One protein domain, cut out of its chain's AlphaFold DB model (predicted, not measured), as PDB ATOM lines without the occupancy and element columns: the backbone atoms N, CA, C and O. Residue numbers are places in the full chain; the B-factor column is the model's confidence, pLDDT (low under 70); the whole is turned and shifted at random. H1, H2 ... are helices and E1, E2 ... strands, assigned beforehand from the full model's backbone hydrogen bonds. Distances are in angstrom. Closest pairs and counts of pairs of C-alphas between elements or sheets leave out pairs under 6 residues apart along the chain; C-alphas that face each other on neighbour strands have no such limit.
ATOM      1  N   PHE A  31      38.467 -61.269  -5.466       80.56
ATOM      2  CA  PHE A  31      37.557 -60.216  -5.051       80.56
ATOM      3  C   PHE A  31      36.123 -60.386  -5.567       80.56
ATOM      4  O   PHE A  31      35.190 -60.250  -4.784       80.56
ATOM      5  N   ASP A  32      35.917 -60.726  -6.841       82.19
ATOM      6  CA  ASP A  32      34.573 -60.969  -7.389       82.19
ATOM      7  C   ASP A  32      33.917 -62.182  -6.719       82.19
ATOM      8  O   ASP A  32      32.701 -62.228  -6.527       82.19
ATOM      9  N   ALA A  33      34.725 -63.183  -6.358       86.06
ATOM     10  CA  ALA A  33      34.261 -64.333  -5.594       86.06
ATOM     11  C   ALA A  33      33.840 -63.952  -4.167       86.06
ATOM     12  O   ALA A  33      32.816 -64.452  -3.698       86.06
ATOM     13  N   LEU A  34      34.578 -63.059  -3.498       89.25
ATOM     14  CA  LEU A  34      34.196 -62.514  -2.190       89.25
ATOM     15  C   LEU A  34      32.953 -61.618  -2.287       89.25
ATOM     16  O   LEU A  34      32.039 -61.759  -1.477       89.25
ATOM     17  N   ALA A  35      32.860 -60.764  -3.311       87.56
ATOM     18  CA  ALA A  35      31.742 -59.841  -3.510       87.56
ATOM     19  C   ALA A  35      30.394 -60.572  -3.604       87.56
ATOM     20  O   ALA A  35      29.403 -60.129  -3.027       87.56
ATOM     21  N   ARG A  36      30.365 -61.751  -4.240       89.25
ATOM     22  CA  ARG A  36      29.162 -62.603  -4.318       89.25
ATOM     23  C   ARG A  36      28.739 -63.225  -2.983       89.25
ATOM     24  O   ARG A  36      27.616 -63.705  -2.881       89.25
ATOM     25  N   LYS A  37      29.617 -63.252  -1.978       92.50
ATOM     26  CA  LYS A  37      29.348 -63.852  -0.663       92.50
ATOM     27  C   LYS A  37      28.928 -62.832   0.394       92.50
ATOM     28  O   LYS A  37      28.499 -63.254   1.462       92.50
ATOM     29  N   VAL A  38      29.010 -61.527   0.127       93.12
ATOM     30  CA  VAL A  38      28.759 -60.480   1.140       93.12
ATOM     31  C   VAL A  38      27.414 -60.659   1.844       93.12
ATOM     32  O   VAL A  38      27.349 -60.578   3.067       93.12
ATOM     33  N   ASP A  39      26.351 -60.971   1.102       93.25
ATOM     34  CA  ASP A  39      25.009 -61.128   1.681       93.25
ATOM     35  C   ASP A  39      24.830 -62.409   2.503       93.25
ATOM     36  O   ASP A  39      23.893 -62.506   3.291       93.25
ATOM     37  N   THR A  40      25.748 -63.368   2.361       93.12
ATOM     38  CA  THR A  40      25.779 -64.601   3.162       93.12
ATOM     39  C   THR A  40      26.536 -64.437   4.479       93.12
ATOM     40  O   THR A  40      26.435 -65.297   5.349       93.12
ATOM     41  N   VAL A  41      27.275 -63.333   4.639       93.94
ATOM     42  CA  VAL A  41      28.058 -63.020   5.836       93.94
ATOM     43  C   VAL A  41      27.265 -62.066   6.741       93.94
ATOM     44  O   VAL A  41      26.743 -61.054   6.251       93.94
ATOM     45  N   PRO A  42      27.153 -62.356   8.055       94.75
ATOM     46  CA  PRO A  42      26.548 -61.430   9.009       94.75
ATOM     47  C   PRO A  42      27.374 -60.143   9.143       94.75
ATOM     48  O   PRO A  42      28.536 -60.080   8.745       94.75
ATOM     49  N   TYR A  43      26.777 -59.108   9.737       96.44
ATOM     50  CA  TYR A  43      27.521 -57.898  10.079       96.44
ATOM     51  C   TYR A  43      28.655 -58.207  11.057       96.44
ATOM     52  O   TYR A  43      28.491 -58.953  12.025       96.44
ATOM     53  N   SER A  44      29.813 -57.627  10.772       95.06
ATOM     54  CA  SER A  44      31.061 -57.883  11.468       95.06
ATOM     55  C   SER A  44      31.048 -57.340  12.892       95.06
ATOM     56  O   SER A  44      30.535 -56.256  13.171       95.06
ATOM     57  N   ARG A  45      31.686 -58.098  13.783       94.56
ATOM     58  CA  ARG A  45      31.974 -57.726  15.168       94.56
ATOM     59  C   ARG A  45      33.481 -57.812  15.406       94.56
ATOM     60  O   ARG A  45      34.184 -58.526  14.701       94.56
ATOM     61  N   PHE A  46      33.963 -57.083  16.401       91.94
ATOM     62  CA  PHE A  46      35.372 -56.944  16.775       91.94
ATOM     63  C   PHE A  46      35.680 -57.546  18.159       91.94
ATOM     64  O   PHE A  46      36.762 -57.308  18.709       91.94
ATOM     65  N   ASP A  47      34.758 -58.345  18.700       91.75
ATOM     66  CA  ASP A  47      35.064 -59.344  19.727       91.75
ATOM     67  C   ASP A  47      35.803 -60.543  19.101       91.75
ATOM     68  O   ASP A  47      35.952 -60.616  17.882       91.75
ATOM     69  N   ASP A  48      36.333 -61.451  19.921       91.25
ATOM     70  CA  ASP A  48      37.240 -62.504  19.440       91.25
ATOM     71  C   ASP A  48      36.572 -63.415  18.394       91.25
ATOM     72  O   ASP A  48      37.102 -63.584  17.300       91.25
ATOM     73  N   ALA A  49      35.343 -63.877  18.657       92.88
ATOM     74  CA  ALA A  49      34.579 -64.684  17.702       92.88
ATOM     75  C   ALA A  49      34.236 -63.919  16.410       92.88
ATOM     76  O   ALA A  49      34.250 -64.487  15.316       92.88
ATOM     77  N   GLY A  50      33.927 -62.622  16.516       93.56
ATOM     78  CA  GLY A  50      33.695 -61.765  15.359       93.56
ATOM     79  C   GLY A  50      34.941 -61.614  14.491       93.56
ATOM     80  O   GLY A  50      34.849 -61.728  13.270       93.56
ATOM     81  N   LYS A  51      36.112 -61.421  15.107       91.56
ATOM     82  CA  LYS A  51      37.387 -61.337  14.386       91.56
ATOM     83  C   LYS A  51      37.717 -62.640  13.674       91.56
ATOM     84  O   LYS A  51      38.050 -62.573  12.494       91.56
ATOM     85  N   ASP A  52      37.560 -63.783  14.337       91.94
ATOM     86  CA  ASP A  52      37.769 -65.104  13.728       91.94
ATOM     87  C   ASP A  52      36.895 -65.274  12.478       91.94
ATOM     88  O   ASP A  52      37.385 -65.629  11.408       91.94
ATOM     89  N   HIS A  53      35.620 -64.879  12.552       92.88
ATOM     90  CA  HIS A  53      34.735 -64.909  11.389       92.88
ATOM     91  C   HIS A  53      35.195 -63.973  10.253       92.88
ATOM     92  O   HIS A  53      35.066 -64.310   9.071       92.88
ATOM     93  N   ILE A  54      35.716 -62.779  10.564       92.50
ATOM     94  CA  ILE A  54      36.268 -61.878   9.537       92.50
ATOM     95  C   ILE A  54      37.512 -62.521   8.906       92.50
ATOM     96  O   ILE A  54      37.629 -62.493   7.682       92.50
ATOM     97  N   TYR A  55      38.395 -63.139   9.702       90.38
ATOM     98  CA  TYR A  55      39.571 -63.876   9.219       90.38
ATOM     99  C   TYR A  55      39.193 -65.012   8.266       90.38
ATOM    100  O   TYR A  55      39.728 -65.074   7.157       90.38
ATOM    101  N   ASP A  56      38.208 -65.826   8.634       90.88
ATOM    102  CA  ASP A  56      37.759 -66.959   7.823       90.88
ATOM    103  C   ASP A  56      37.051 -66.525   6.532       90.88
ATOM    104  O   ASP A  56      37.290 -67.064   5.448       90.88
ATOM    105  N   SER A  57      36.165 -65.531   6.627       91.94
ATOM    106  CA  SER A  57      35.375 -65.072   5.479       91.94
ATOM    107  C   SER A  57      36.145 -64.136   4.549       91.94
ATOM    108  O   SER A  57      35.799 -64.044   3.369       91.94
ATOM    109  N   ARG A  58      37.173 -63.446   5.063       92.81
ATOM    110  CA  ARG A  58      37.860 -62.309   4.423       92.81
ATOM    111  C   ARG A  58      36.908 -61.176   4.022       92.81
ATOM    112  O   ARG A  58      37.179 -60.432   3.077       92.81
ATOM    113  N   ILE A  59      35.788 -61.043   4.735       93.81
ATOM    114  CA  ILE A  59      34.775 -60.011   4.511       93.81
ATOM    115  C   ILE A  59      34.533 -59.269   5.820       93.81
ATOM    116  O   ILE A  59      34.104 -59.850   6.816       93.81
ATOM    117  N   LEU A  60      34.757 -57.958   5.789       93.75
ATOM    118  CA  LEU A  60      34.316 -57.044   6.829       93.75
ATOM    119  C   LEU A  60      33.077 -56.316   6.314       93.75
ATOM    120  O   LEU A  60      33.157 -55.506   5.390       93.75
ATOM    121  N   ARG A  61      31.925 -56.620   6.911       95.44
ATOM    122  CA  ARG A  61      30.631 -56.051   6.544       95.44
ATOM    123  C   ARG A  61      30.108 -55.168   7.671       95.44
ATOM    124  O   ARG A  61      29.917 -55.653   8.781       95.44
ATOM    125  N   MET A  62      29.813 -53.902   7.396       94.75
ATOM    126  CA  MET A  62      29.247 -52.977   8.386       94.75
ATOM    127  C   MET A  62      27.932 -52.380   7.903       94.75
ATOM    128  O   MET A  62      27.787 -52.032   6.730       94.75
ATOM    129  N   ASP A  63      26.990 -52.240   8.833       95.06
ATOM    130  CA  ASP A  63      25.751 -51.500   8.622       95.06
ATOM    131  C   ASP A  63      25.968 -50.028   8.982       95.06
ATOM    132  O   ASP A  63      26.184 -49.696  10.145       95.06
ATOM    133  N   LEU A  64      25.936 -49.158   7.975       94.31
ATOM    134  CA  LEU A  64      26.076 -47.706   8.094       94.31
ATOM    135  C   LEU A  64      24.775 -46.972   7.722       94.31
ATOM    136  O   LEU A  64      24.779 -45.754   7.540       94.31
ATOM    137  N   ARG A  65      23.643 -47.682   7.599       94.62
ATOM    138  CA  ARG A  65      22.341 -47.074   7.261       94.62
ATOM    139  C   ARG A  65      21.800 -46.178   8.368       94.62
ATOM    140  O   ARG A  65      20.925 -45.354   8.121       94.62
ATOM    141  N   SER A  66      22.264 -46.370   9.598       90.31
ATOM    142  CA  SER A  66      21.825 -45.616  10.768       90.31
ATOM    143  C   SER A  66      23.027 -45.264  11.632       90.31
ATOM    144  O   SER A  66      23.726 -46.141  12.132       90.31
ATOM    145  N   LEU A  67      23.256 -43.963  11.791       92.44
ATOM    146  CA  LEU A  67      24.274 -43.389  12.666       92.44
ATOM    147  C   LEU A  67      23.569 -42.678  13.833       92.44
ATOM    148  O   LEU A  67      22.475 -42.142  13.627       92.44
ATOM    149  N   PRO A  68      24.167 -42.618  15.036       94.75
ATOM    150  CA  PRO A  68      25.499 -43.111  15.404       94.75
ATOM    151  C   PRO A  68      25.565 -44.633  15.612       94.75
ATOM    152  O   PRO A  68      24.567 -45.271  15.940       94.75
ATOM    153  N   ILE A  69      26.767 -45.207  15.488       93.38
ATOM    154  CA  ILE A  69      27.032 -46.623  15.792       93.38
ATOM    155  C   ILE A  69      27.743 -46.713  17.136       93.38
ATOM    156  O   ILE A  69      28.807 -46.129  17.325       93.38
ATOM    157  N   SER A  70      27.189 -47.478  18.075       92.38
ATOM    158  CA  SER A  70      27.885 -47.757  19.334       92.38
ATOM    159  C   SER A  70      29.000 -48.777  19.115       92.38
ATOM    160  O   SER A  70      28.749 -49.855  18.573       92.38
ATOM    161  N   GLY A  71      30.202 -48.509  19.628       91.75
ATOM    162  CA  GLY A  71      31.301 -49.477  19.656       91.75
ATOM    163  C   GLY A  71      30.897 -50.789  20.336       91.75
ATOM    164  O   GLY A  71      31.233 -51.864  19.847       91.75
ATOM    165  N   SER A  72      30.062 -50.726  21.380       91.75
ATOM    166  CA  SER A  72      29.555 -51.919  22.074       91.75
ATOM    167  C   SER A  72      28.715 -52.838  21.176       91.75
ATOM    168  O   SER A  72      28.806 -54.060  21.291       91.75
ATOM    169  N   SER A  73      27.957 -52.275  20.226       92.06
ATOM    170  CA  SER A  73      27.179 -53.057  19.253       92.06
ATOM    171  C   SER A  73      28.076 -53.854  18.299       92.06
ATOM    172  O   SER A  73      27.703 -54.938  17.852       92.06
ATOM    173  N   LEU A  74      29.297 -53.355  18.075       91.88
ATOM    174  CA  LEU A  74      30.352 -54.006  17.310       91.88
ATOM    175  C   LEU A  74      31.271 -54.872  18.185       91.88
ATOM    176  O   LEU A  74      32.266 -55.374  17.679       91.88
ATOM    177  N   GLY A  75      31.001 -55.050  19.483       92.12
ATOM    178  CA  GLY A  75      31.886 -55.802  20.385       92.12
ATOM    179  C   GLY A  75      33.194 -55.079  20.740       92.12
ATOM    180  O   GLY A  75      34.160 -55.718  21.152       92.12
ATOM    181  N   ILE A  76      33.248 -53.752  20.583       90.50
ATOM    182  CA  ILE A  76      34.407 -52.916  20.918       90.50
ATOM    183  C   ILE A  76      34.273 -52.418  22.363       90.50
ATOM    184  O   ILE A  76      33.269 -51.808  22.733       90.50
ATOM    185  N   ALA A  77      35.294 -52.668  23.183       84.62
ATOM    186  CA  ALA A  77      35.384 -52.124  24.538       84.62
ATOM    187  C   ALA A  77      35.752 -50.626  24.514       84.62
ATOM    188  O   ALA A  77      36.507 -50.207  23.641       84.62
ATOM    189  N   ARG A  78      35.269 -49.841  25.494       71.56
ATOM    190  CA  ARG A  78      35.371 -48.361  25.537       71.56
ATOM    191  C   ARG A  78      36.784 -47.780  25.354       71.56
ATOM    192  O   ARG A  78      36.897 -46.700  24.795       71.56
ATOM    193  N   ASP A  79      37.830 -48.517  25.727       67.25
ATOM    194  CA  ASP A  79      39.230 -48.066  25.642       67.25
ATOM    195  C   ASP A  79      40.059 -48.857  24.617       67.25
ATOM    196  O   ASP A  79      41.282 -48.970  24.729       67.25
ATOM    197  N   ARG A  80      39.405 -49.486  23.633       73.69
ATOM    198  CA  ARG A  80      40.088 -50.243  22.579       73.69
ATOM    199  C   ARG A  80      39.806 -49.662  21.208       73.69
ATOM    200  O   ARG A  80      38.658 -49.489  20.817       73.69
ATOM    201  N   TRP A  81      40.870 -49.484  20.438       76.69
ATOM    202  CA  TRP A  81      40.800 -49.184  19.012       76.69
ATOM    203  C   TRP A  81      41.184 -50.447  18.255       76.69
ATOM    204  O   TRP A  81      42.375 -50.758  18.146       76.69
ATOM    205  N   PRO A  82      40.207 -51.265  17.827       82.25
ATOM    206  CA  PRO A  82      40.537 -52.499  17.148       82.25
ATOM    207  C   PRO A  82      41.200 -52.165  15.814       82.25
ATOM    208  O   PRO A  82      40.711 -51.337  15.042       82.25
ATOM    209  N   ALA A  83      42.305 -52.847  15.550       84.56
ATOM    210  CA  ALA A  83      42.950 -52.883  14.254       84.56
ATOM    211  C   ALA A  83      43.007 -54.334  13.784       84.56
ATOM    212  O   ALA A  83      43.239 -55.256  14.567       84.56
ATOM    213  N   LEU A  84      42.766 -54.515  12.497       81.50
ATOM    214  CA  LEU A  84      42.716 -55.784  11.804       81.50
ATOM    215  C   LEU A  84      43.636 -55.686  10.594       81.50
ATOM    216  O   LEU A  84      43.435 -54.819   9.750       81.50
ATOM    217  N   SER A  85      44.635 -56.564  10.514       82.62
ATOM    218  CA  SER A  85      45.547 -56.662   9.372       82.62
ATOM    219  C   SER A  85      45.380 -58.019   8.699       82.62
ATOM    220  O   SER A  85      45.366 -59.048   9.376       82.62
ATOM    221  N   PHE A  86      45.197 -57.997   7.383       71.00
ATOM    222  CA  PHE A  86      44.771 -59.139   6.569       71.00
ATOM    223  C   PHE A  86      45.713 -59.438   5.398       71.00
ATOM    224  O   PHE A  86      45.485 -60.395   4.658       71.00
ATOM    225  N   GLY A  87      46.761 -58.633   5.197       68.81
ATOM    226  CA  GLY A  87      47.514 -58.670   3.941       68.81
ATOM    227  C   GLY A  87      46.612 -58.325   2.742       68.81
ATOM    228  O   GLY A  87      45.545 -57.730   2.916       68.81
ATOM    229  N   PRO A  88      47.000 -58.657   1.500       62.94
ATOM    230  CA  PRO A  88      46.134 -58.430   0.351       62.94
ATOM    231  C   PRO A  88      44.911 -59.360   0.412       62.94
ATOM    232  O   PRO A  88      45.055 -60.579   0.366       62.94
ATOM    233  N   GLY A  89      43.696 -58.797   0.457       76.81
ATOM    234  CA  GLY A  89      42.476 -59.572   0.185       76.81
ATOM    235  C   GLY A  89      41.318 -59.451   1.171       76.81
ATOM    236  O   GLY A  89      40.427 -60.295   1.108       76.81
ATOM    237  N   LEU A  90      41.280 -58.437   2.042       89.12
ATOM    238  CA  LEU A  90      40.058 -58.126   2.788       89.12
ATOM    239  C   LEU A  90      39.081 -57.361   1.888       89.12
ATOM    240  O   LEU A  90      39.407 -56.288   1.369       89.12
ATOM    241  N   LEU A  91      37.875 -57.903   1.722       92.19
ATOM    242  CA  LEU A  91      36.751 -57.180   1.138       92.19
ATOM    243  C   LEU A  91      36.038 -56.392   2.237       92.19
ATOM    244  O   LEU A  91      35.537 -56.962   3.204       92.19
ATOM    245  N   LEU A  92      35.949 -55.085   2.044       92.25
ATOM    246  CA  LEU A  92      35.085 -54.208   2.814       92.25
ATOM    247  C   LEU A  92      33.735 -54.097   2.124       92.25
ATOM    248  O   LEU A  92      33.682 -53.849   0.920       92.25
ATOM    249  N   ALA A  93      32.660 -54.245   2.886       94.81
ATOM    250  CA  ALA A  93      31.297 -54.031   2.434       94.81
ATOM    251  C   ALA A  93      30.562 -53.126   3.424       94.81
ATOM    252  O   ALA A  93      30.259 -53.517   4.551       94.81
ATOM    253  N   PHE A  94      30.257 -51.913   2.989       94.81
ATOM    254  CA  PHE A  94      29.565 -50.921   3.796       94.81
ATOM    255  C   PHE A  94      28.154 -50.727   3.250       94.81
ATOM    256  O   PHE A  94      27.977 -50.223   2.140       94.81
ATOM    257  N   ASP A  95      27.154 -51.147   4.022       95.81
ATOM    258  CA  ASP A  95      25.745 -50.923   3.702       95.81
ATOM    259  C   ASP A  95      25.377 -49.504   4.153       95.81
ATOM    260  O   ASP A  95      25.143 -49.264   5.332       95.81
ATOM    261  N   GLY A  96      25.394 -48.546   3.229       94.44
ATOM    262  CA  GLY A  96      25.055 -47.145   3.467       94.44
ATOM    263  C   GLY A  96      23.570 -46.826   3.252       94.44
ATOM    264  O   GLY A  96      22.804 -47.682   2.801       94.44
ATOM    265  N   PRO A  97      23.143 -45.580   3.537       92.81
ATOM    266  CA  PRO A  97      21.738 -45.164   3.467       92.81
ATOM    267  C   PRO A  97      21.048 -45.399   2.113       92.81
ATOM    268  O   PRO A  97      19.845 -45.647   2.078       92.81
ATOM    269  N   SER A  98      21.798 -45.336   1.009       94.25
ATOM    270  CA  SER A  98      21.268 -45.422  -0.362       94.25
ATOM    271  C   SER A  98      21.741 -46.658  -1.133       94.25
ATOM    272  O   SER A  98      21.396 -46.818  -2.301       94.25
ATOM    273  N   GLY A  99      22.545 -47.531  -0.522       94.12
ATOM    274  CA  GLY A  99      23.094 -48.711  -1.192       94.12
ATOM    275  C   GLY A  99      24.368 -49.228  -0.538       94.12
ATOM    276  O   GLY A  99      24.724 -48.817   0.560       94.12
ATOM    277  N   ARG A 100      25.083 -50.122  -1.222       94.69
ATOM    278  CA  ARG A 100      26.336 -50.712  -0.735       94.69
ATOM    279  C   ARG A 100      27.544 -50.105  -1.443       94.69
ATOM    280  O   ARG A 100      27.543 -50.013  -2.665       94.69
ATOM    281  N   SER A 101      28.585 -49.782  -0.681       92.19
ATOM    282  CA  SER A 101      29.937 -49.556  -1.206       92.19
ATOM    283  C   SER A 101      30.831 -50.738  -0.858       92.19
ATOM    284  O   SER A 101      30.773 -51.261   0.256       92.19
ATOM    285  N   THR A 102      31.675 -51.148  -1.801       90.44
ATOM    286  CA  THR A 102      32.678 -52.192  -1.576       90.44
ATOM    287  C   THR A 102      34.069 -51.685  -1.884       90.44
ATOM    288  O   THR A 102      34.249 -50.962  -2.857       90.44
ATOM    289  N   SER A 103      35.061 -52.098  -1.100       87.25
ATOM    290  CA  SER A 103      36.460 -51.741  -1.344       87.25
ATOM    291  C   SER A 103      37.413 -52.826  -0.858       87.25
ATOM    292  O   SER A 103      37.009 -53.780  -0.193       87.25
ATOM    293  N   ARG A 104      38.684 -52.709  -1.233       87.25
ATOM    294  CA  ARG A 104      39.767 -53.590  -0.794       87.25
ATOM    295  C   ARG A 104      40.580 -52.883   0.272       87.25
ATOM    296  O   ARG A 104      40.994 -51.747   0.074       87.25
ATOM    297  N   ALA A 105      40.890 -53.592   1.345       82.75
ATOM    298  CA  ALA A 105      41.834 -53.117   2.345       82.75
ATOM    299  C   ALA A 105      42.867 -54.189   2.684       82.75
ATOM    300  O   ALA A 105      42.661 -55.381   2.456       82.75
ATOM    301  N   VAL A 106      43.991 -53.725   3.219       79.44
ATOM    302  CA  VAL A 106      45.002 -54.561   3.870       79.44
ATOM    303  C   VAL A 106      44.852 -54.459   5.378       79.44
ATOM    304  O   VAL A 106      44.859 -55.472   6.075       79.44
ATOM    305  N   THR A 107      44.653 -53.236   5.864       85.00
ATOM    306  CA  THR A 107      44.465 -52.956   7.282       85.00
ATOM    307  C   THR A 107      43.199 -52.147   7.474       85.00
ATOM    308  O   THR A 107      42.969 -51.178   6.752       85.00
ATOM    309  N   VAL A 108      42.399 -52.514   8.469       89.69
ATOM    310  CA  VAL A 108      41.241 -51.737   8.911       89.69
ATOM    311  C   VAL A 108      41.389 -51.416  10.385       89.69
ATOM    312  O   VAL A 108      41.670 -52.310  11.181       89.69
ATOM    313  N   SER A 109      41.183 -50.162  10.765       91.00
ATOM    314  CA  SER A 109      41.079 -49.767  12.167       91.00
ATOM    315  C   SER A 109      39.823 -48.950  12.425       91.00
ATOM    316  O   SER A 109      39.313 -48.262  11.540       91.00
ATOM    317  N   ILE A 110      39.307 -49.051  13.646       90.94
ATOM    318  CA  ILE A 110      38.133 -48.305  14.092       90.94
ATOM    319  C   ILE A 110      38.507 -47.469  15.306       90.94
ATOM    320  O   ILE A 110      39.147 -47.966  16.233       90.94
ATOM    321  N   THR A 111      38.075 -46.211  15.309       89.44
ATOM    322  CA  THR A 111      38.203 -45.320  16.464       89.44
ATOM    323  C   THR A 111      36.833 -44.998  17.046       89.44
ATOM    324  O   THR A 111      35.839 -44.866  16.325       89.44
ATOM    325  N   THR A 112      36.790 -44.866  18.369       88.25
ATOM    326  CA  THR A 112      35.613 -44.428  19.123       88.25
ATOM    327  C   THR A 112      35.912 -43.128  19.866       88.25
ATOM    328  O   THR A 112      37.063 -42.896  20.237       88.25
ATOM    329  N   ASP A 113      34.904 -42.284  20.104       86.75
ATOM    330  CA  ASP A 113      35.021 -41.206  21.101       86.75
ATOM    331  C   ASP A 113      34.943 -41.727  22.541       86.75
ATOM    332  O   ASP A 113      34.791 -42.920  22.812       86.75
ATOM    333  N   THR A 114      35.031 -40.769  23.465       83.69
ATOM    334  CA  THR A 114      34.854 -40.907  24.907       83.69
ATOM    335  C   THR A 114      33.508 -41.508  25.312       83.69
ATOM    336  O   THR A 114      33.438 -42.163  26.351       83.69
ATOM    337  N   ASP A 115      32.452 -41.344  24.509       86.25
ATOM    338  CA  ASP A 115      31.137 -41.931  24.793       86.25
ATOM    339  C   ASP A 115      31.046 -43.396  24.326       86.25
ATOM    340  O   ASP A 115      30.144 -44.144  24.731       86.25
ATOM    341  N   GLY A 116      32.031 -43.848  23.544       87.62
ATOM    342  CA  GLY A 116      32.087 -45.175  22.945       87.62
ATOM    343  C   GLY A 116      31.302 -45.261  21.636       87.62
ATOM    344  O   GLY A 116      30.885 -46.358  21.254       87.62
ATOM    345  N   VAL A 117      31.064 -44.134  20.964       91.00
ATOM    346  CA  VAL A 117      30.486 -44.071  19.617       91.00
ATOM    347  C   VAL A 117      31.605 -44.177  18.593       91.00
ATOM    348  O   VAL A 117      32.671 -43.588  18.750       91.00
ATOM    349  N   VAL A 118      31.382 -44.964  17.544       90.94
ATOM    350  CA  VAL A 118      32.335 -45.105  16.447       90.94
ATOM    351  C   VAL A 118      32.387 -43.808  15.648       90.94
ATOM    352  O   VAL A 118      31.375 -43.385  15.093       90.94
ATOM    353  N   ASN A 119      33.582 -43.233  15.528       89.44
ATOM    354  CA  ASN A 119      33.787 -41.964  14.835       89.44
ATOM    355  C   ASN A 119      34.503 -42.096  13.504       89.44
ATOM    356  O   ASN A 119      34.166 -41.362  12.574       89.44
ATOM    357  N   TRP A 120      35.447 -43.030  13.389       91.25
ATOM    358  CA  TRP A 120      36.126 -43.288  12.127       91.25
ATOM    359  C   TRP A 120      36.332 -44.772  11.882       91.25
ATOM    360  O   TRP A 120      36.669 -45.531  12.791       91.25
ATOM    361  N   VAL A 121      36.206 -45.149  10.615       92.88
ATOM    362  CA  VAL A 121      36.755 -46.393  10.073       92.88
ATOM    363  C   VAL A 121      37.876 -46.014   9.120       92.88
ATOM    364  O   VAL A 121      37.653 -45.257   8.182       92.88
ATOM    365  N   HIS A 122      39.078 -46.524   9.350       91.25
ATOM    366  CA  HIS A 122      40.231 -46.312   8.483       91.25
ATOM    367  C   HIS A 122      40.509 -47.601   7.730       91.25
ATOM    368  O   HIS A 122      40.746 -48.632   8.351       91.25
ATOM    369  N   ALA A 123      40.484 -47.545   6.406       90.00
ATOM    370  CA  ALA A 123      40.790 -48.653   5.520       90.00
ATOM    371  C   ALA A 123      42.034 -48.309   4.702       90.00
ATOM    372  O   ALA A 123      41.996 -47.424   3.850       90.00
ATOM    373  N   ASN A 124      43.131 -49.010   4.970       86.62
ATOM    374  CA  ASN A 124      44.445 -48.692   4.426       86.62
ATOM    375  C   ASN A 124      44.915 -49.783   3.468       86.62
ATOM    376  O   ASN A 124      44.683 -50.980   3.693       86.62
ATOM    377  N   ARG A 125      45.620 -49.367   2.419       85.88
ATOM    378  CA  ARG A 125      46.265 -50.253   1.452       85.88
ATOM    379  C   ARG A 125      47.534 -49.602   0.926       85.88
ATOM    380  O   ARG A 125      47.523 -48.413   0.646       85.88
ATOM    381  N   SER A 126      48.583 -50.391   0.742       83.88
ATOM    382  CA  SER A 126      49.832 -49.943   0.121       83.88
ATOM    383  C   SER A 126      49.896 -50.495  -1.297       83.88
ATOM    384  O   SER A 126      49.621 -51.679  -1.514       83.88
ATOM    385  N   LEU A 127      50.156 -49.617  -2.262       83.00
ATOM    386  CA  LEU A 127      50.088 -49.907  -3.690       83.00
ATOM    387  C   LEU A 127      51.326 -49.367  -4.410       83.00
ATOM    388  O   LEU A 127      51.822 -48.299  -4.038       83.00
ATOM    389  N   PRO A 128      51.773 -50.040  -5.483       84.44
ATOM    390  CA  PRO A 128      52.604 -49.411  -6.499       84.44
ATOM    391  C   PRO A 128      51.918 -48.166  -7.081       84.44
ATOM    392  O   PRO A 128      50.687 -48.060  -7.097       84.44
ATOM    393  N   ALA A 129      52.709 -47.220  -7.582       81.06
ATOM    394  CA  ALA A 129      52.201 -45.930  -8.044       81.06
ATOM    395  C   ALA A 129      51.151 -46.026  -9.170       81.06
ATOM    396  O   ALA A 129      50.162 -45.293  -9.158       81.06
ATOM    397  N   ASP A 130      51.330 -46.926 -10.135       83.75
ATOM    398  CA  ASP A 130      50.394 -47.132 -11.245       83.75
ATOM    399  C   ASP A 130      49.056 -47.725 -10.771       83.75
ATOM    400  O   ASP A 130      47.984 -47.262 -11.179       83.75
ATOM    401  N   GLU A 131      49.104 -48.688  -9.847       87.38
ATOM    402  CA  GLU A 131      47.913 -49.236  -9.197       87.38
ATOM    403  C   GLU A 131      47.186 -48.187  -8.347       87.38
ATOM    404  O   GLU A 131      45.951 -48.139  -8.368       87.38
ATOM    405  N   LEU A 132      47.924 -47.323  -7.641       85.25
ATOM    406  CA  LEU A 132      47.356 -46.213  -6.877       85.25
ATOM    407  C   LEU A 132      46.620 -45.225  -7.786       85.25
ATOM    408  O   LEU A 132      45.505 -44.818  -7.470       85.25
ATOM    409  N   ILE A 133      47.205 -44.844  -8.923       87.06
ATOM    410  CA  ILE A 133      46.565 -43.922  -9.874       87.06
ATOM    411  C   ILE A 133      45.245 -44.510 -10.385       87.06
ATOM    412  O   ILE A 133      44.232 -43.809 -10.468       87.06
ATOM    413  N   ALA A 134      45.232 -45.806 -10.707       90.06
ATOM    414  CA  ALA A 134      44.011 -46.491 -11.115       90.06
ATOM    415  C   ALA A 134      42.967 -46.536  -9.985       90.06
ATOM    416  O   ALA A 134      41.776 -46.378 -10.247       90.06
ATOM    417  N   GLU A 135      43.402 -46.738  -8.740       87.88
ATOM    418  CA  GLU A 135      42.549 -46.721  -7.548       87.88
ATOM    419  C   GLU A 135      41.931 -45.336  -7.297       87.88
ATOM    420  O   GLU A 135      40.719 -45.232  -7.128       87.88
ATOM    421  N   LEU A 136      42.725 -44.266  -7.367       87.94
ATOM    422  CA  LEU A 136      42.251 -42.889  -7.196       87.94
ATOM    423  C   LEU A 136      41.200 -42.512  -8.245       87.94
ATOM    424  O   LEU A 136      40.163 -41.939  -7.909       87.94
ATOM    425  N   ARG A 137      41.421 -42.890  -9.511       91.69
ATOM    426  CA  ARG A 137      40.446 -42.660 -10.588       91.69
ATOM    427  C   ARG A 137      39.145 -43.423 -10.372       91.69
ATOM    428  O   ARG A 137      38.082 -42.847 -10.589       91.69
ATOM    429  N   ARG A 138      39.215 -44.678  -9.913       90.31
ATOM    430  CA  ARG A 138      38.018 -45.438  -9.510       90.31
ATOM    431  C   ARG A 138      37.285 -44.766  -8.355       90.31
ATOM    432  O   ARG A 138      36.061 -44.750  -8.352       90.31
ATOM    433  N   GLY A 139      38.007 -44.128  -7.434       89.50
ATOM    434  CA  GLY A 139      37.408 -43.404  -6.315       89.50
ATOM    435  C   GLY A 139      36.440 -42.288  -6.722       89.50
ATOM    436  O   GLY A 139      35.490 -42.014  -5.991       89.50
ATOM    437  N   VAL A 140      36.585 -41.695  -7.911       92.25
ATOM    438  CA  VAL A 140      35.587 -40.747  -8.444       92.25
ATOM    439  C   VAL A 140      34.213 -41.409  -8.583       92.25
ATOM    440  O   VAL A 140      33.200 -40.809  -8.233       92.25
ATOM    441  N   GLU A 141      34.170 -42.652  -9.059       92.94
ATOM    442  CA  GLU A 141      32.931 -43.400  -9.294       92.94
ATOM    443  C   GLU A 141      32.463 -44.121  -8.022       92.94
ATOM    444  O   GLU A 141      31.301 -44.002  -7.629       92.94
ATOM    445  N   ASP A 142      33.380 -44.802  -7.336       90.19
ATOM    446  CA  ASP A 142      33.071 -45.657  -6.184       90.19
ATOM    447  C   ASP A 142      32.769 -44.848  -4.912       90.19
ATOM    448  O   ASP A 142      31.953 -45.255  -4.076       90.19
ATOM    449  N   TRP A 143      33.413 -43.685  -4.772       92.06
ATOM    450  CA  TRP A 143      33.385 -42.857  -3.564       92.06
ATOM    451  C   TRP A 143      32.902 -41.425  -3.803       92.06
ATOM    452  O   TRP A 143      32.776 -40.657  -2.848       92.06
ATOM    453  N   GLY A 144      32.587 -41.060  -5.049       92.94
ATOM    454  CA  GLY A 144      32.108 -39.721  -5.385       92.94
ATOM    455  C   GLY A 144      33.150 -38.635  -5.128       92.94
ATOM    456  O   GLY A 144      32.787 -37.529  -4.724       92.94
ATOM    457  N   LEU A 145      34.439 -38.958  -5.285       91.44
ATOM    458  CA  LEU A 145      35.519 -37.985  -5.132       91.44
ATOM    459  C   LEU A 145      35.452 -36.926  -6.252       91.44
ATOM    460  O   LEU A 145      35.139 -37.271  -7.397       91.44
ATOM    461  N   PRO A 146      35.781 -35.652  -5.976       90.50
ATOM    462  CA  PRO A 146      35.871 -34.629  -7.013       90.50
ATOM    463  C   PRO A 146      36.965 -34.981  -8.030       90.50
ATOM    464  O   PRO A 146      38.132 -35.142  -7.678       90.50
ATOM    465  N   ARG A 147      36.590 -35.086  -9.310       91.88
ATOM    466  CA  ARG A 147      37.510 -35.490 -10.388       91.88
ATOM    467  C   ARG A 147      38.723 -34.568 -10.508       91.88
ATOM    468  O   ARG A 147      39.830 -35.062 -10.688       91.88
ATOM    469  N   ASP A 148      38.514 -33.260 -10.396       89.31
ATOM    470  CA  ASP A 148      39.589 -32.274 -10.547       89.31
ATOM    471  C   ASP A 148      40.616 -32.384  -9.408       89.31
ATOM    472  O   ASP A 148      41.817 -32.362  -9.671       89.31
ATOM    473  N   ASP A 149      40.161 -32.608  -8.168       86.44
ATOM    474  CA  ASP A 149      41.035 -32.882  -7.016       86.44
ATOM    475  C   ASP A 149      41.843 -34.173  -7.224       86.44
ATOM    476  O   ASP A 149      43.041 -34.218  -6.941       86.44
ATOM    477  N   VAL A 150      41.194 -35.226  -7.735       87.69
ATOM    478  CA  VAL A 150      41.840 -36.517  -8.008       87.69
ATOM    479  C   VAL A 150      42.920 -36.386  -9.084       87.69
ATOM    480  O   VAL A 150      44.029 -36.884  -8.901       87.69
ATOM    481  N   GLU A 151      42.641 -35.709 -10.199       89.25
ATOM    482  CA  GLU A 151      43.639 -35.538 -11.262       89.25
ATOM    483  C   GLU A 151      44.766 -34.576 -10.848       89.25
ATOM    484  O   GLU A 151      45.916 -34.796 -11.233       89.25
ATOM    485  N   ALA A 152      44.489 -33.570 -10.008       83.81
ATOM    486  CA  ALA A 152      45.529 -32.733  -9.406       83.81
ATOM    487  C   ALA A 152      46.474 -33.559  -8.516       83.81
ATOM    488  O   ALA A 152      47.695 -33.464  -8.660       83.81
ATOM    489  N   LEU A 153      45.922 -34.440  -7.673       80.12
ATOM    490  CA  LEU A 153      46.705 -35.369  -6.855       80.12
ATOM    491  C   LEU A 153      47.557 -36.315  -7.714       80.12
ATOM    492  O   LEU A 153      48.730 -36.532  -7.417       80.12
ATOM    493  N   ILE A 154      47.001 -36.860  -8.797       84.50
ATOM    494  CA  ILE A 154      47.742 -37.722  -9.733       84.50
ATOM    495  C   ILE A 154      48.884 -36.950 -10.410       84.50
ATOM    496  O   ILE A 154      49.986 -37.480 -10.565       84.50
ATOM    497  N   ALA A 155      48.657 -35.693 -10.800       82.56
ATOM    498  CA  ALA A 155      49.697 -34.848 -11.379       82.56
ATOM    499  C   ALA A 155      50.825 -34.553 -10.377       82.56
ATOM    500  O   ALA A 155      52.003 -34.581 -10.748       82.56
ATOM    501  N   ASP A 156      50.483 -34.314  -9.108       77.12
ATOM    502  CA  ASP A 156      51.466 -34.154  -8.040       77.12
ATOM    503  C   ASP A 156      52.238 -35.456  -7.797       77.12
ATOM    504  O   ASP A 156      53.466 -35.414  -7.739       77.12
ATOM    505  N   LEU A 157      51.573 -36.615  -7.753       76.62
ATOM    506  CA  LEU A 157      52.227 -37.928  -7.657       76.62
ATOM    507  C   LEU A 157      53.253 -38.137  -8.782       76.62
ATOM    508  O   LEU A 157      54.408 -38.452  -8.507       76.62
ATOM    509  N   HIS A 158      52.881 -37.885 -10.041       77.56
ATOM    510  CA  HIS A 158      53.812 -37.998 -11.169       77.56
ATOM    511  C   HIS A 158      55.028 -37.073 -11.041       77.56
ATOM    512  O   HIS A 158      56.133 -37.471 -11.406       77.56
ATOM    513  N   ARG A 159      54.846 -35.851 -10.522       72.38
ATOM    514  CA  ARG A 159      55.954 -34.909 -10.304       72.38
ATOM    515  C   ARG A 159      56.953 -35.449  -9.280       72.38
ATOM    516  O   ARG A 159      58.151 -35.296  -9.482       72.38
ATOM    517  N   HIS A 160      56.465 -36.084  -8.215       67.25
ATOM    518  CA  HIS A 160      57.310 -36.652  -7.161       67.25
ATOM    519  C   HIS A 160      58.034 -37.933  -7.597       67.25
ATOM    520  O   HIS A 160      59.125 -38.206  -7.111       67.25
ATOM    521  N   LEU A 161      57.455 -38.692  -8.530       69.69
ATOM    522  CA  LEU A 161      58.019 -39.945  -9.041       69.69
ATOM    523  C   LEU A 161      58.977 -39.751 -10.237       69.69
ATOM    524  O   LEU A 161      59.514 -40.728 -10.761       69.69
ATOM    525  N   ALA A 162      59.189 -38.518 -10.708       62.22
ATOM    526  CA  ALA A 162      60.020 -38.243 -11.879       62.22
ATOM    527  C   ALA A 162      61.532 -38.463 -11.602       62.22
ATOM    528  O   ALA A 162      62.046 -37.994 -10.581       62.22
ATOM    529  N   PRO A 163      62.288 -39.106 -12.520       51.00
ATOM    530  CA  PRO A 163      63.732 -39.299 -12.369       51.00
ATOM    531  C   PRO A 163      64.486 -37.966 -12.261       51.00
ATOM    532  O   PRO A 163      64.316 -37.085 -13.102       51.00
ATOM    533  N   GLY A 164      65.361 -37.834 -11.261       47.03
ATOM    534  CA  GLY A 164      66.182 -36.634 -11.058       47.03
ATOM    535  C   GLY A 164      65.576 -35.580 -10.128       47.03
ATOM    536  O   GLY A 164      66.201 -34.541  -9.914       47.03
ATOM    537  N   CYS A 165      64.411 -35.841  -9.526       45.75
ATOM    538  CA  CYS A 165      64.012 -35.111  -8.328       45.75
ATOM    539  C   CYS A 165      65.034 -35.414  -7.215       45.75
ATOM    540  O   CYS A 165      65.289 -36.593  -6.951       45.75
ATOM    541  N   PRO A 166      65.669 -34.396  -6.599       41.72
ATOM    542  CA  PRO A 166      66.615 -34.631  -5.518       41.72
ATOM    543  C   PRO A 166      65.888 -35.398  -4.426       41.72
ATOM    544  O   PRO A 166      64.772 -35.013  -4.077       41.72
ATOM    545  N   GLU A 167      66.530 -36.481  -3.970       42.75
ATOM    546  CA  GLU A 167      66.178 -37.308  -2.815       42.75
ATOM    547  C   GLU A 167      65.291 -36.499  -1.875       42.75
ATOM    548  O   GLU A 167      65.750 -35.556  -1.221       42.75
ATOM    549  N   VAL A 168      63.983 -36.749  -1.987       42.66
ATOM    550  CA  VAL A 168      62.957 -35.919  -1.372       42.66
ATOM    551  C   VAL A 168      63.337 -35.814   0.090       42.66
ATOM    552  O   VAL A 168      63.431 -36.832   0.774       42.66
ATOM    553  N   VAL A 169      63.635 -34.589   0.532       35.97
ATOM    554  CA  VAL A 169      64.054 -34.293   1.901       35.97
ATOM    555  C   VAL A 169      63.158 -35.126   2.826       35.97
ATOM    556  O   VAL A 169      61.944 -34.925   2.782       35.97
ATOM    557  N   PRO A 170      63.691 -36.041   3.658       38.19
ATOM    558  CA  PRO A 170      62.874 -36.917   4.509       38.19
ATOM    559  C   PRO A 170      61.871 -36.144   5.384       38.19
ATOM    560  O   PRO A 170      60.841 -36.667   5.801       38.19
ATOM    561  N   LYS A 171      62.151 -34.854   5.611       32.03
ATOM    562  CA  LYS A 171      61.288 -33.887   6.291       32.03
ATOM    563  C   LYS A 171      60.076 -33.407   5.485       32.03
ATOM    564  O   LYS A 171      59.068 -33.103   6.102       32.03
ATOM    565  N   LEU A 172      60.139 -33.349   4.152       33.81
ATOM    566  CA  LEU A 172      58.965 -33.019   3.341       33.81
ATOM    567  C   LEU A 172      57.956 -34.173   3.367       33.81
ATOM    568  O   LEU A 172      56.772 -33.914   3.476       33.81
ATOM    569  N   ILE A 173      58.398 -35.433   3.373       41.09
ATOM    570  CA  ILE A 173      57.497 -36.603   3.418       41.09
ATOM    571  C   ILE A 173      56.820 -36.757   4.793       41.09
ATOM    572  O   ILE A 173      55.689 -37.230   4.872       41.09
ATOM    573  N   ALA A 174      57.470 -36.309   5.871       35.94
ATOM    574  CA  ALA A 174      56.891 -36.328   7.215       35.94
ATOM    575  C   ALA A 174      55.725 -35.328   7.398       35.94
ATOM    576  O   ALA A 174      54.814 -35.623   8.167       35.94
ATOM    577  N   ASP A 175      55.730 -34.213   6.654       36.19
ATOM    578  CA  ASP A 175      54.667 -33.189   6.645       36.19
ATOM    579  C   ASP A 175      53.763 -33.254   5.387       36.19
ATOM    580  O   ASP A 175      52.825 -32.468   5.251       36.19
ATOM    581  N   CYS A 176      54.003 -34.199   4.468       36.16
ATOM    582  CA  CYS A 176      53.192 -34.425   3.267       36.16
ATOM    583  C   CYS A 176      52.208 -35.586   3.475       36.16
ATOM    584  O   CYS A 176      52.397 -36.682   2.942       36.16
ATOM    585  N   SER A 177      51.067 -35.320   4.116       43.09
ATOM    586  CA  SER A 177      49.838 -35.764   3.447       43.09
ATOM    587  C   SER A 177      49.898 -35.075   2.085       43.09
ATOM    588  O   SER A 177      49.851 -33.847   2.034       43.09
ATOM    589  N   LEU A 178      50.170 -35.815   1.001       44.75
ATOM    590  CA  LEU A 178      50.143 -35.255  -0.357       44.75
ATOM    591  C   LEU A 178      48.797 -34.546  -0.465       44.75
ATOM    592  O   LEU A 178      47.810 -35.265  -0.399       44.75
ATOM    593  N   GLY A 179      48.773 -33.203  -0.485       39.34
ATOM    594  CA  GLY A 179      47.702 -32.301  -0.005       39.34
ATOM    595  C   GLY A 179      46.264 -32.567  -0.467       39.34
ATOM    596  O   GLY A 179      45.601 -31.696  -1.020       39.34
ATOM    597  N   SER A 180      45.759 -33.759  -0.210       50.22
ATOM    598  CA  SER A 180      44.536 -34.323  -0.743       50.22
ATOM    599  C   SER A 180      43.696 -34.802   0.417       50.22
ATOM    600  O   SER A 180      43.342 -35.963   0.512       50.22
ATOM    601  N   ASP A 181      43.309 -33.859   1.270       63.75
ATOM    602  CA  ASP A 181      42.149 -34.013   2.141       63.75
ATOM    603  C   ASP A 181      40.869 -33.981   1.286       63.75
ATOM    604  O   ASP A 181      39.996 -33.129   1.468       63.75
ATOM    605  N   THR A 182      40.768 -34.850   0.277       80.81
ATOM    606  CA  THR A 182      39.600 -34.876  -0.595       80.81
ATOM    607  C   THR A 182      38.561 -35.819  -0.028       80.81
ATOM    608  O   THR A 182      38.846 -36.921   0.441       80.81
ATOM    609  N   THR A 183      37.332 -35.330   0.003       91.19
ATOM    610  CA  THR A 183      36.198 -36.011   0.601       91.19
ATOM    611  C   THR A 183      35.106 -36.130  -0.442       91.19
ATOM    612  O   THR A 183      34.705 -35.133  -1.035       91.19
ATOM    613  N   GLY A 184      34.613 -37.342  -0.646       93.12
ATOM    614  CA  GLY A 184      33.492 -37.630  -1.527       93.12
ATOM    615  C   GLY A 184      32.276 -38.132  -0.765       93.12
ATOM    616  O   GLY A 184      32.350 -38.504   0.412       93.12
ATOM    617  N   VAL A 185      31.144 -38.150  -1.466       96.44
ATOM    618  CA  VAL A 185      29.948 -38.879  -1.037       96.44
ATOM    619  C   VAL A 185      29.676 -39.960  -2.069       96.44
ATOM    620  O   VAL A 185      29.270 -39.656  -3.192       96.44
ATOM    621  N   ALA A 186      29.870 -41.212  -1.673       95.44
ATOM    622  CA  ALA A 186      29.634 -42.367  -2.520       95.44
ATOM    623  C   ALA A 186      28.164 -42.441  -2.977       95.44
ATOM    624  O   ALA A 186      27.272 -41.943  -2.275       95.44
ATOM    625  N   PRO A 187      27.860 -43.145  -4.084       95.38
ATOM    626  CA  PRO A 187      26.479 -43.424  -4.489       95.38
ATOM    627  C   PRO A 187      25.639 -44.106  -3.393       95.38
ATOM    628  O   PRO A 187      24.434 -43.884  -3.299       95.38
ATOM    629  N   SER A 188      26.285 -44.878  -2.514       95.25
ATOM    630  CA  SER A 188      25.686 -45.501  -1.323       95.25
ATOM    631  C   SER A 188      25.290 -44.511  -0.217       95.25
ATOM    632  O   SER A 188      24.638 -44.903   0.749       95.25
ATOM    633  N   GLY A 189      25.671 -43.236  -0.334       95.19
ATOM    634  CA  GLY A 189      25.462 -42.199   0.678       95.19
ATOM    635  C   GLY A 189      26.546 -42.139   1.757       95.19
ATOM    636  O   GLY A 189      26.420 -41.343   2.684       95.19
ATOM    637  N   ILE A 190      27.598 -42.956   1.652       95.69
ATOM    638  CA  ILE A 190      28.719 -42.973   2.601       95.69
ATOM    639  C   ILE A 190      29.682 -41.828   2.294       95.69
ATOM    640  O   ILE A 190      30.042 -41.605   1.138       95.69
ATOM    641  N   VAL A 191      30.124 -41.126   3.336       95.44
ATOM    642  CA  VAL A 191      31.188 -40.125   3.228       95.44
ATOM    643  C   VAL A 191      32.538 -40.829   3.319       95.44
ATOM    644  O   VAL A 191      32.767 -41.606   4.245       95.44
ATOM    645  N   ALA A 192      33.436 -40.547   2.379       93.19
ATOM    646  CA  ALA A 192      34.792 -41.081   2.379       93.19
ATOM    647  C   ALA A 192      35.799 -39.954   2.194       93.19
ATOM    648  O   ALA A 192      35.732 -39.201   1.226       93.19
ATOM    649  N   HIS A 193      36.729 -39.853   3.131       90.62
ATOM    650  CA  HIS A 193      37.885 -38.979   3.065       90.62
ATOM    651  C   HIS A 193      39.099 -39.815   2.665       90.62
ATOM    652  O   HIS A 193      39.382 -40.833   3.293       90.62
ATOM    653  N   VAL A 194      39.798 -39.407   1.616       86.75
ATOM    654  CA  VAL A 194      40.993 -40.100   1.134       86.75
ATOM    655  C   VAL A 194      42.217 -39.379   1.656       86.75
ATOM    656  O   VAL A 194      42.241 -38.162   1.680       86.75
ATOM    657  N   GLU A 195      43.228 -40.135   2.061       84.12
ATOM    658  CA  GLU A 195      44.555 -39.610   2.351       84.12
ATOM    659  C   GLU A 195      45.598 -40.509   1.681       84.12
ATOM    660  O   GLU A 195      45.490 -41.737   1.731       84.12
ATOM    661  N   VAL A 196      46.608 -39.904   1.058       80.19
ATOM    662  CA  VAL A 196      47.713 -40.623   0.417       80.19
ATOM    663  C   VAL A 196      49.023 -40.250   1.094       80.19
ATOM    664  O   VAL A 196      49.330 -39.071   1.283       80.19
ATOM    665  N   ARG A 197      49.798 -41.268   1.470       75.38
ATOM    666  CA  ARG A 197      51.068 -41.140   2.187       75.38
ATOM    667  C   ARG A 197      52.105 -42.072   1.578       75.38
ATOM    668  O   ARG A 197      51.772 -43.154   1.109       75.38
ATOM    669  N   HIS A 198      53.365 -41.666   1.591       70.50
ATOM    670  CA  HIS A 198      54.461 -42.540   1.182       70.50
ATOM    671  C   HIS A 198      54.671 -43.649   2.228       70.50
ATOM    672  O   HIS A 198      54.661 -43.347   3.422       70.50
ATOM    673  N   ASP A 199      54.877 -44.898   1.799       68.56
ATOM    674  CA  ASP A 199      54.965 -46.075   2.690       68.56
ATOM    675  C   ASP A 199      56.305 -46.832   2.586       68.56
ATOM    676  O   ASP A 199      56.405 -47.998   2.951       68.56
ATOM    677  N   GLY A 200      57.355 -46.166   2.090       63.03
ATOM    678  CA  GLY A 200      58.672 -46.786   1.878       63.03
ATOM    679  C   GLY A 200      58.678 -47.756   0.689       63.03
ATOM    680  O   GLY A 200      57.640 -47.973   0.079       63.03
ATOM    681  N   ASP A 201      59.846 -48.297   0.326       63.78
ATOM    682  CA  ASP A 201      60.021 -49.347  -0.704       63.78
ATOM    683  C   ASP A 201      59.217 -49.145  -2.013       63.78
ATOM    684  O   ASP A 201      58.609 -50.081  -2.531       63.78
ATOM    685  N   ASP A 202      59.181 -47.915  -2.539       68.00
ATOM    686  CA  ASP A 202      58.406 -47.513  -3.732       68.00
ATOM    687  C   ASP A 202      56.878 -47.733  -3.634       68.00
ATOM    688  O   ASP A 202      56.149 -47.628  -4.627       68.00
ATOM    689  N   LEU A 203      56.367 -48.006  -2.433       71.69
ATOM    690  CA  LEU A 203      54.950 -48.152  -2.141       71.69
ATOM    691  C   LEU A 203      54.352 -46.854  -1.613       71.69
ATOM    692  O   LEU A 203      54.954 -46.074  -0.870       71.69
ATOM    693  N   ILE A 204      53.092 -46.657  -1.977       78.50
ATOM    694  CA  ILE A 204      52.296 -45.524  -1.539       78.50
ATOM    695  C   ILE A 204      51.052 -46.065  -0.846       78.50
ATOM    696  O   ILE A 204      50.286 -46.852  -1.409       78.50
ATOM    697  N   GLN A 205      50.854 -45.649   0.399       83.12
ATOM    698  CA  GLN A 205      49.673 -45.966   1.175       83.12
ATOM    699  C   GLN A 205      48.530 -45.027   0.795       83.12
ATOM    700  O   GLN A 205      48.643 -43.807   0.887       83.12
ATOM    701  N   ILE A 206      47.393 -45.612   0.436       84.50
ATOM    702  CA  ILE A 206      46.099 -44.942   0.384       84.50
ATOM    703  C   ILE A 206      45.278 -45.340   1.608       84.50
ATOM    704  O   ILE A 206      45.192 -46.516   1.966       84.50
ATOM    705  N   SER A 207      44.675 -44.343   2.243       85.62
ATOM    706  CA  SER A 207      43.810 -44.489   3.407       85.62
ATOM    707  C   SER A 207      42.431 -43.931   3.077       85.62
ATOM    708  O   SER A 207      42.272 -42.724   2.910       85.62
ATOM    709  N   TYR A 208      41.420 -44.792   3.020       88.00
ATOM    710  CA  TYR A 208      40.021 -44.375   3.023       88.00
ATOM    711  C   TYR A 208      39.556 -44.255   4.472       88.00
ATOM    712  O   TYR A 208      39.393 -45.253   5.176       88.00
ATOM    713  N   LYS A 209      39.356 -43.027   4.933       90.81
ATOM    714  CA  LYS A 209      38.825 -42.705   6.254       90.81
ATOM    715  C   LYS A 209      37.339 -42.394   6.114       90.81
ATOM    716  O   LYS A 209      36.961 -41.432   5.454       90.81
ATOM    717  N   LEU A 210      36.487 -43.200   6.730       94.06
ATOM    718  CA  LEU A 210      35.042 -42.996   6.743       94.06
ATOM    719  C   LEU A 210      34.669 -42.271   8.038       94.06
ATOM    720  O   LEU A 210      34.685 -42.908   9.095       94.06
ATOM    721  N   PRO A 211      34.366 -40.962   8.003       93.25
ATOM    722  CA  PRO A 211      33.827 -40.279   9.166       93.25
ATOM    723  C   PRO A 211      32.393 -40.750   9.409       93.25
ATOM    724  O   PRO A 211      31.568 -40.749   8.493       93.25
ATOM    725  N   LEU A 212      32.089 -41.134  10.648       93.88
ATOM    726  CA  LEU A 212      30.793 -41.700  11.048       93.88
ATOM    727  C   LEU A 212      30.014 -40.814  12.033       93.88
ATOM    728  O   LEU A 212      28.949 -41.202  12.510       93.88
ATOM    729  N   SER A 213      30.493 -39.592  12.294       91.50
ATOM    730  CA  SER A 213      29.716 -38.606  13.051       91.50
ATOM    731  C   SER A 213      28.431 -38.236  12.291       91.50
ATOM    732  O   SER A 213      28.523 -37.825  11.128       91.50
ATOM    733  N   PRO A 214      27.240 -38.288  12.928       92.00
ATOM    734  CA  PRO A 214      25.972 -37.925  12.289       92.00
ATOM    735  C   PRO A 214      25.955 -36.519  11.675       92.00
ATOM    736  O   PRO A 214      25.243 -36.278  10.701       92.00
ATOM    737  N   ALA A 215      26.769 -35.595  12.196       92.19
ATOM    738  CA  ALA A 215      26.859 -34.226  11.694       92.19
ATOM    739  C   ALA A 215      27.279 -34.155  10.212       92.19
ATOM    740  O   ALA A 215      26.820 -33.271   9.483       92.19
ATOM    741  N   TYR A 216      28.077 -35.117   9.737       93.06
ATOM    742  CA  TYR A 216      28.505 -35.196   8.337       93.06
ATOM    743  C   TYR A 216      27.440 -35.757   7.386       93.06
ATOM    744  O   TYR A 216      27.584 -35.627   6.173       93.06
ATOM    745  N   TYR A 217      26.354 -36.326   7.917       94.12
ATOM    746  CA  TYR A 217      25.289 -36.972   7.142       94.12
ATOM    747  C   TYR A 217      24.009 -36.133   7.064       94.12
ATOM    748  O   TYR A 217      22.991 -36.581   6.535       94.12
ATOM    749  N   THR A 218      24.047 -34.889   7.544       94.19
ATOM    750  CA  THR A 218      22.955 -33.937   7.321       94.19
ATOM    751  C   THR A 218      22.875 -33.542   5.836       94.19
ATOM    752  O   THR A 218      23.905 -33.487   5.156       94.19
ATOM    753  N   PRO A 219      21.687 -33.215   5.289       94.50
ATOM    754  CA  PRO A 219      21.560 -32.812   3.884       94.50
ATOM    755  C   PRO A 219      22.458 -31.628   3.482       94.50
ATOM    756  O   PRO A 219      22.991 -31.605   2.369       94.50
ATOM    757  N   SER A 220      22.662 -30.664   4.387       94.75
ATOM    758  CA  SER A 220      23.548 -29.512   4.173       94.75
ATOM    759  C   SER A 220      25.026 -29.913   4.167       94.75
ATOM    760  O   SER A 220      25.767 -29.475   3.284       94.75
ATOM    761  N   ALA A 221      25.454 -30.780   5.090       94.44
ATOM    762  CA  ALA A 221      26.815 -31.309   5.116       94.44
ATOM    763  C   ALA A 221      27.122 -32.128   3.857       94.44
ATOM    764  O   ALA A 221      28.120 -31.866   3.193       94.44
ATOM    765  N   LEU A 222      26.231 -33.046   3.468       95.25
ATOM    766  CA  LEU A 222      26.406 -33.860   2.264       95.25
ATOM    767  C   LEU A 222      26.452 -33.005   0.993       95.25
ATOM    768  O   LEU A 222      27.258 -33.268   0.105       95.25
ATOM    769  N   THR A 223      25.616 -31.967   0.899       94.75
ATOM    770  CA  THR A 223      25.691 -30.993  -0.204       94.75
ATOM    771  C   THR A 223      27.040 -30.282  -0.210       94.75
ATOM    772  O   THR A 223      27.701 -30.239  -1.245       94.75
ATOM    773  N   THR A 224      27.493 -29.800   0.948       93.94
ATOM    774  CA  THR A 224      28.791 -29.126   1.087       93.94
ATOM    775  C   THR A 224      29.931 -30.031   0.625       93.94
ATOM    776  O   THR A 224      30.718 -29.615  -0.225       93.94
ATOM    777  N   ILE A 225      29.974 -31.284   1.087       94.44
ATOM    778  CA  ILE A 225      31.002 -32.263   0.701       94.44
ATOM    779  C   ILE A 225      30.991 -32.487  -0.813       94.44
ATOM    780  O   ILE A 225      32.030 -32.344  -1.447       94.44
ATOM    781  N   ARG A 226      29.823 -32.744  -1.419       93.31
ATOM    782  CA  ARG A 226      29.716 -32.938  -2.878       93.31
ATOM    783  C   ARG A 226      30.198 -31.729  -3.679       93.31
ATOM    784  O   ARG A 226      30.776 -31.902  -4.742       93.31
ATOM    785  N   THR A 227      29.934 -30.517  -3.192       91.31
ATOM    786  CA  THR A 227      30.297 -29.279  -3.906       91.31
ATOM    787  C   THR A 227      31.751 -28.865  -3.721       91.31
ATOM    788  O   THR A 227      32.319 -28.253  -4.618       91.31
ATOM    789  N   THR A 228      32.344 -29.155  -2.562       90.06
ATOM    790  CA  THR A 228      33.656 -28.611  -2.175       90.06
ATOM    791  C   THR A 228      34.753 -29.657  -2.091       90.06
ATOM    792  O   THR A 228      35.921 -29.294  -2.020       90.06
ATOM    793  N   GLY A 229      34.401 -30.941  -2.032       89.31
ATOM    794  CA  GLY A 229      35.361 -32.002  -1.766       89.31
ATOM    795  C   GLY A 229      35.921 -31.986  -0.343       89.31
ATOM    796  O   GLY A 229      36.999 -32.536  -0.113       89.31
TER     797      GLY A 229
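What this domain is: This is residues 31 to 229 of the 239 residues of an uncharacterized protein of Gordonia sp (UniProt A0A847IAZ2). A strongly twisted sheet of seven strands runs through the domain, with the helical hairpin H4 and H5 packed side by side along one face and H8 over the edge strand E5 on the opposite face. H2 packs on E1 and E2 near the other edge, H1 is over E2 on the hairpin's face, and the loop residues 162 to 167 stick out beyond the end of H5. The printed part has 199 residues, with the named elements H1 H2 E1 H3 E2 E3 E4 H4 H5 H6 E5 E6 E7 H7 H8 along the chain, eight helices and seven strands. The sheet is mixed, in the order E1 E2 E3 E4 E7 E6 E5, and the class is mixed, helices and strands. The whole is compact, with a radius of gyration of the C-alphas of 17.2 A and spans of 51 by 38 by 36 A.

How they stand to each other: In the sheet, E1, residues 59 to 63, is an edge strand and the parallel neighbour of E2, residues 83 to 96, with N 60 and O 91 2.9 A apart. E1, H3 (residues 71 to 74) and E2 form a strand-helix-strand unit, two parallel neighbours with a helix between, with a right-handed crossover. E2, E3 (residues 99 to 112) and E4 (residues 118 to 127) form a meander, each strand the antiparallel neighbour of the one before; N 92 and O 103 are 2.8 A apart, N 109 and O 122 2.9 A. E2 bends by 126 degrees at residue 87 and E3 by 115 degrees at residue 106, where their C-alphas face each other at 4.8 A. E5 (residues 182 to 185), E6 (191 to 198) and E7 (204 to 211) form a second meander, with N 184 and O 192 2.9 A apart and N 195 and O 207 2.9 A. E7 is antiparallel to E4, N 123 and O 208 being 2.8 A apart. H4, residues 129 to 142, is on the sheet at a height of 8.6 A and runs along the strands, at 5 degrees to E7 on the local plane. H5, residues 147 to 160, touches H4 in a helical hairpin, opposite ways at a shallow tilt of 8 degrees; the closest C-alphas are those of Val 140 and Arg 147, 5.9 A. H8, residues 219 to 228, is on the opposite face, giving three layers, helices on both faces of the sheet; its closest C-alphas to E5 are those of Gly 184 and Arg 226, 6.2 A. H1, residues 31 to 35, lies over E2 on the same face as H4. H2, residues 48 to 57, comes closest to E1 at the C-alphas of Ile 54 and Leu 60, 5.9 A. H3 is on the same face as H8. H6 (residues 170 to 175) and H7 (residues 214 to 217) only graze the sheet. Every O i to N i+4 pair is within hydrogen-bond range in H1, H2, H5 and H8, against 8 of 10 in H4 and 1 of 2 in H6; H3 and H7 are too short for such a pair.

Where its parts are: H1 begins at C-alpha 31, (37.557, -60.216, -5.051). E4 is 27.3 A long, E3 24.2 A, E6 23.5 A, E7 22.0 A and E2 21.7 A. H5 measures 20.1 A and H4 19.2 A, with C-alpha 129 at (52.201, -45.930, -8.044). H8 ends at C-alpha 228, (33.656, -28.611, -2.175).

The domain as a whole: The C-alphas farthest apart are those of Ser 73 and Gly 164, 52.1 A. The printed part has no cut, and the link from H1 to H2, 12 residues, is long. Mean pLDDT of the printed part is 83.5; it is under 70 at residues 79, 87 to 88, 160 to 181 and 199 to 202.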